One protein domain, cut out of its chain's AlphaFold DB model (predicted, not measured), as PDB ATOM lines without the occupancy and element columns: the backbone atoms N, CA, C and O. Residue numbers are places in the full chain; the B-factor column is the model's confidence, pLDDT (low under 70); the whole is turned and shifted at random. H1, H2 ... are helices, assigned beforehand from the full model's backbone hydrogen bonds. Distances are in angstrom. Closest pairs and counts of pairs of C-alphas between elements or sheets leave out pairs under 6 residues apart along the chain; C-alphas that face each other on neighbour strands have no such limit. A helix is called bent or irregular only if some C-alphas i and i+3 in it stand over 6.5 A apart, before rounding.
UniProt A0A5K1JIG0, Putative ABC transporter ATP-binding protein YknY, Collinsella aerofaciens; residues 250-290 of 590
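Overview. This is residues 250 to 290 of the 590 residues of the protein "Putative ABC transporter ATP-binding protein YknY" of Collinsella aerofaciens (UniProt A0A5K1JIG0). The model is an L made of two helices: a short one, H1, meets one end of a much longer one, H2, and makes a corner with it. Nearly the whole of H2 is a single long arm that sticks out from this corner with nothing beside it, residues 265 to 290 standing free. The printed part has 41 residues, with two named helices, H1 then H2, and no named strand, and its class is all helix. It is extended, with a radius of gyration of the C-alphas of 16.2 A, and its outline is a rod spanning 48 by 18 by 8 A.

Arrangement. H1, residues 250 to 258, and H2, residues 260 to 290, are close but not clearly touching, with 2 pairs of C-alphas within 8 A. Their closest C-alphas, those of Leu 256 and Thr 263, are 6.0 A apart. Their lines stand about perpendicular, at 81 degrees. Their centres are 25.4 A apart. The link between them is tight, with one residue, Lys 259. Residues 257 to 262, of which 260 to 262 belong to H2, also stand free. In H1 every O i to N i+4 pair is within hydrogen-bond range, and in H2 25 of 27 are.

Along the chain. H1 begins at C-alpha 250, at (-34.482, 19.361, -52.108), and measures 12.6 A from first to last C-alpha. H2 begins at C-alpha 260, at (-31.685, 34.077, -56.828), and ends at C-alpha 290, at (5.202, 37.892, -34.158), 43.5 A from first to last C-alpha. Neither helix is bent or irregular.

Size, cuts and confidence. The two C-alphas farthest apart, those of Leu 251 and Tyr 290, are 49.2 A apart. The printed part has no cut and no long link. The mean pLDDT of the printed part is 91.0, and no printed residue is under 70.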
ATOM      1  N   GLY A 250     -34.348  19.188 -50.659       83.38
ATOM      2  CA  GLY A 250     -34.482  19.361 -52.108       83.38
ATOM      3  C   GLY A 250     -35.501  20.441 -52.495       83.38
ATOM      4  O   GLY A 250     -35.227  21.281 -53.359       83.38
ATOM      5  N   LEU A 251     -36.657  20.471 -51.822       79.56
ATOM      6  CA  LEU A 251     -37.674  21.521 -51.974       79.56
ATOM      7  C   LEU A 251     -37.132  22.898 -51.578       79.56
ATOM      8  O   LEU A 251     -37.321  23.872 -52.311       79.56
ATOM      9  N   SER A 252     -36.418  22.972 -50.452       84.25
ATOM     10  CA  SER A 252     -35.779  24.202 -49.986       84.25
ATOM     11  C   SER A 252     -34.746  24.712 -50.995       84.25
ATOM     12  O   SER A 252     -34.808  25.871 -51.400       84.25
ATOM     13  N   ALA A 253     -33.875  23.839 -51.510       85.44
ATOM     14  CA  ALA A 253     -32.872  24.190 -52.515       85.44
ATOM     15  C   ALA A 253     -33.503  24.733 -53.808       85.44
ATOM     16  O   ALA A 253     -33.073  25.766 -54.324       85.44
ATOM     17  N   ARG A 254     -34.572  24.097 -54.309       81.38
ATOM     18  CA  ARG A 254     -35.332  24.611 -55.462       81.38
ATOM     19  C   ARG A 254     -35.943  25.985 -55.182       81.38
ATOM     20  O   ARG A 254     -35.851  26.865 -56.033       81.38
ATOM     21  N   ASN A 255     -36.506  26.207 -53.995       82.75
ATOM     22  CA  ASN A 255     -37.059  27.510 -53.598       82.75
ATOM     23  C   ASN A 255     -35.974  28.598 -53.453       82.75
ATOM     24  O   ASN A 255     -36.192  29.760 -53.794       82.75
ATOM     25  N   LEU A 256     -34.778  28.236 -52.986       86.19
ATOM     26  CA  LEU A 256     -33.635  29.150 -52.940       86.19
ATOM     27  C   LEU A 256     -33.151  29.514 -54.351       86.19
ATOM     28  O   LEU A 256     -32.850  30.682 -54.609       86.19
ATOM     29  N   MET A 257     -33.144  28.546 -55.275       84.25
ATOM     30  CA  MET A 257     -32.768  28.747 -56.678       84.25
ATOM     31  C   MET A 257     -33.770  29.591 -57.473       84.25
ATOM     32  O   MET A 257     -33.369  30.253 -58.433       84.25
ATOM     33  N   THR A 258     -35.055  29.612 -57.106       82.69
ATOM     34  CA  THR A 258     -36.040  30.488 -57.768       82.69
ATOM     35  C   THR A 258     -35.901  31.943 -57.326       82.69
ATOM     36  O   THR A 258     -36.157  32.850 -58.115       82.69
ATOM     37  N   LYS A 259     -35.431  32.193 -56.098       86.31
ATOM     38  CA  LYS A 259     -35.274  33.537 -55.514       86.31
ATOM     39  C   LYS A 259     -33.817  34.003 -55.513       86.31
ATOM     40  O   LYS A 259     -33.333  34.513 -54.503       86.31
ATOM     41  N   LYS A 260     -33.138  33.858 -56.659       86.19
ATOM     42  CA  LYS A 260     -31.685  34.077 -56.828       86.19
ATOM     43  C   LYS A 260     -31.168  35.358 -56.165       86.19
ATOM     44  O   LYS A 260     -30.217  35.289 -55.398       86.19
ATOM     45  N   GLY A 261     -31.820  36.500 -56.405       90.31
ATOM     46  CA  GLY A 261     -31.384  37.790 -55.853       90.31
ATOM     47  C   GLY A 261     -31.459  37.858 -54.325       90.31
ATOM     48  O   GLY A 261     -30.494  38.245 -53.675       90.31
ATOM     49  N   ARG A 262     -32.577  37.417 -53.734       90.31
ATOM     50  CA  ARG A 262     -32.745  37.398 -52.273       90.31
ATOM     51  C   ARG A 262     -31.757  36.436 -51.619       90.31
ATOM     52  O   ARG A 262     -31.106  36.806 -50.653       90.31
ATOM     53  N   THR A 263     -31.634  35.228 -52.165       91.88
ATOM     54  CA  THR A 263     -30.713  34.204 -51.656       91.88
ATOM     55  C   THR A 263     -29.264  34.692 -51.695       91.88
ATOM     56  O   THR A 263     -28.553  34.533 -50.707       91.88
ATOM     57  N   ALA A 264     -28.840  35.334 -52.789       91.62
ATOM     58  CA  ALA A 264     -27.492  35.884 -52.918       91.62
ATOM     59  C   ALA A 264     -27.207  36.974 -51.872       91.62
ATOM     60  O   ALA A 264     -26.180  36.913 -51.202       91.62
ATOM     61  N   MET A 265     -28.129  37.922 -51.670       93.06
ATOM     62  CA  MET A 265     -27.964  38.974 -50.657       93.06
ATOM     63  C   MET A 265     -27.886  38.407 -49.235       93.06
ATOM     64  O   MET A 265     -27.027  38.817 -48.460       93.06
ATOM     65  N   THR A 266     -28.750  37.447 -48.889       92.31
ATOM     66  CA  THR A 266     -28.730  36.819 -47.559       92.31
ATOM     67  C   THR A 266     -27.443  36.027 -47.323       92.31
ATOM     68  O   THR A 266     -26.855  36.134 -46.250       92.31
ATOM     69  N   ALA A 267     -26.973  35.272 -48.320       92.19
ATOM     70  CA  ALA A 267     -25.712  34.537 -48.228       92.19
ATOM     71  C   ALA A 267     -24.511  35.485 -48.079       92.19
ATOM     72  O   ALA A 267     -23.653  35.257 -47.229       92.19
ATOM     73  N   PHE A 268     -24.485  36.576 -48.848       93.75
ATOM     74  CA  PHE A 268     -23.435  37.589 -48.764       93.75
ATOM     75  C   PHE A 268     -23.393  38.247 -47.379       93.75
ATOM     76  O   PHE A 268     -22.342  38.263 -46.741       93.75
ATOM     77  N   ALA A 269     -24.541  38.689 -46.859       93.06
ATOM     78  CA  ALA A 269     -24.633  39.280 -45.525       93.06
ATOM     79  C   ALA A 269     -24.158  38.318 -44.420       93.06
ATOM     80  O   ALA A 269     -23.386  38.716 -43.550       93.06
ATOM     81  N   GLY A 270     -24.557  37.041 -44.482       92.75
ATOM     82  CA  GLY A 270     -24.084  36.020 -43.541       92.75
ATOM     83  C   GLY A 270     -22.576  35.760 -43.645       92.75
ATOM     84  O   GLY A 270     -21.910  35.577 -42.628       92.75
ATOM     85  N   SER A 271     -22.019  35.793 -44.860       95.75
ATOM     86  CA  SER A 271     -20.592  35.545 -45.089       95.75
ATOM     87  C   SER A 271     -19.684  36.630 -44.505       95.75
ATOM     88  O   SER A 271     -18.638  36.297 -43.955       95.75
ATOM     89  N   ILE A 272     -20.100  37.903 -44.541       95.31
ATOM     90  CA  ILE A 272     -19.315  39.022 -43.995       95.31
ATOM     91  C   ILE A 272     -19.044  38.819 -42.500       95.31
ATOM     92  O   ILE A 272     -17.922  39.033 -42.053       95.31
ATOM     93  N   GLY A 273     -20.042  38.366 -41.735       92.19
ATOM     94  CA  GLY A 273     -19.878  38.121 -40.300       92.19
ATOM     95  C   GLY A 273     -18.872  37.008 -40.007       92.19
ATOM     96  O   GLY A 273     -17.976  37.181 -39.184       92.19
ATOM     97  N   ILE A 274     -18.980  35.884 -40.719       95.56
ATOM     98  CA  ILE A 274     -18.094  34.726 -40.525       95.56
ATOM     99  C   ILE A 274     -16.656  35.071 -40.931       95.56
ATOM    100  O   ILE A 274     -15.721  34.810 -40.177       95.56
ATOM    101  N   ILE A 275     -16.483  35.692 -42.102       96.06
ATOM    102  CA  ILE A 275     -15.167  36.097 -42.609       96.06
ATOM    103  C   ILE A 275     -14.553  37.169 -41.707       96.06
ATOM    104  O   ILE A 275     -13.367  37.095 -41.407       96.06
ATOM    105  N   GLY A 276     -15.349  38.131 -41.229       95.94
ATOM    106  CA  GLY A 276     -14.883  39.184 -40.329       95.94
ATOM    107  C   GLY A 276     -14.324  38.629 -39.021       95.94
ATOM    108  O   GLY A 276     -13.216  38.985 -38.629       95.94
ATOM    109  N   ILE A 277     -15.042  37.702 -38.380       95.62
ATOM    110  CA  ILE A 277     -14.571  37.049 -37.149       95.62
ATOM    111  C   ILE A 277     -13.293  36.246 -37.414       95.62
ATOM    112  O   ILE A 277     -12.325  36.365 -36.664       95.62
ATOM    113  N   ALA A 278     -13.260  35.462 -38.495       95.38
ATOM    114  CA  ALA A 278     -12.086  34.671 -38.851       95.38
ATOM    115  C   ALA A 278     -10.855  35.550 -39.136       95.38
ATOM    116  O   ALA A 278      -9.760  35.233 -38.679       95.38
ATOM    117  N   ALA A 279     -11.032  36.672 -39.841       96.25
ATOM    118  CA  ALA A 279      -9.957  37.607 -40.158       96.25
ATOM    119  C   ALA A 279      -9.389  38.282 -38.902       96.25
ATOM    120  O   ALA A 279      -8.172  38.383 -38.762       96.25
ATOM    121  N   ILE A 280     -10.252  38.695 -37.967       96.19
ATOM    122  CA  ILE A 280      -9.824  39.286 -36.692       96.19
ATOM    123  C   ILE A 280      -9.021  38.272 -35.871       96.19
ATOM    124  O   ILE A 280      -7.954  38.609 -35.365       96.19
ATOM    125  N   LEU A 281      -9.493  37.025 -35.773       94.69
ATOM    126  CA  LEU A 281      -8.783  35.967 -35.046       94.69
ATOM    127  C   LEU A 281      -7.430  35.638 -35.684       94.69
ATOM    128  O   LEU A 281      -6.435  35.506 -34.973       94.69
ATOM    129  N   ALA A 282      -7.377  35.539 -37.014       96.12
ATOM    130  CA  ALA A 282      -6.134  35.285 -37.736       96.12
ATOM    131  C   ALA A 282      -5.116  36.414 -37.524       96.12
ATOM    132  O   ALA A 282      -3.954  36.141 -37.232       96.12
ATOM    133  N   LEU A 283      -5.558  37.674 -37.610       95.94
ATOM    134  CA  LEU A 283      -4.699  38.833 -37.381       95.94
ATOM    135  C   LEU A 283      -4.201  38.883 -35.932       95.94
ATOM    136  O   LEU A 283      -3.007  39.043 -35.705       95.94
ATOM    137  N   SER A 284      -5.097  38.697 -34.960       95.12
ATOM    138  CA  SER A 284      -4.748  38.720 -33.536       95.12
ATOM    139  C   SER A 284      -3.722  37.644 -33.185       95.12
ATOM    140  O   SER A 284      -2.738  37.930 -32.510       95.12
ATOM    141  N   ASN A 285      -3.930  36.412 -33.654       94.06
ATOM    142  CA  ASN A 285      -3.007  35.313 -33.381       94.06
ATOM    143  C   ASN A 285      -1.671  35.500 -34.112       94.06
ATOM    144  O   ASN A 285      -0.623  35.220 -33.534       94.06
ATOM    145  N   GLY A 286      -1.696  36.010 -35.348       93.69
ATOM    146  CA  GLY A 286      -0.484  36.307 -36.110       93.69
ATOM    147  C   GLY A 286       0.380  37.385 -35.452       93.69
ATOM    148  O   GLY A 286       1.583  37.193 -35.303       93.69
ATOM    149  N   VAL A 287      -0.231  38.486 -35.001       94.94
ATOM    150  CA  VAL A 287       0.483  39.579 -34.319       94.94
ATOM    151  C   VAL A 287       1.066  39.113 -32.983       94.94
ATOM    152  O   VAL A 287       2.229  39.389 -32.715       94.94
ATOM    153  N   ASN A 288       0.313  38.355 -32.179       93.25
ATOM    154  CA  ASN A 288       0.833  37.811 -30.919       93.25
ATOM    155  C   ASN A 288       2.027  36.872 -31.140       93.25
ATOM    156  O   ASN A 288       3.008  36.945 -30.404       93.25
ATOM    157  N   GLY A 289       1.965  36.012 -32.162       90.38
ATOM    158  CA  GLY A 289       3.086  35.142 -32.524       90.38
ATOM    159  C   GLY A 289       4.320  35.930 -32.968       90.38
ATOM    160  O   GLY A 289       5.432  35.602 -32.567       90.38
ATOM    161  N   TYR A 290       4.121  37.000 -33.744       86.88
ATOM    162  CA  TYR A 290       5.202  37.892 -34.158       86.88
ATOM    163  C   TYR A 290       5.857  38.605 -32.967       86.88
ATOM    164  O   TYR A 290       7.078  38.587 -32.865       86.88
TER     165      TYR A 290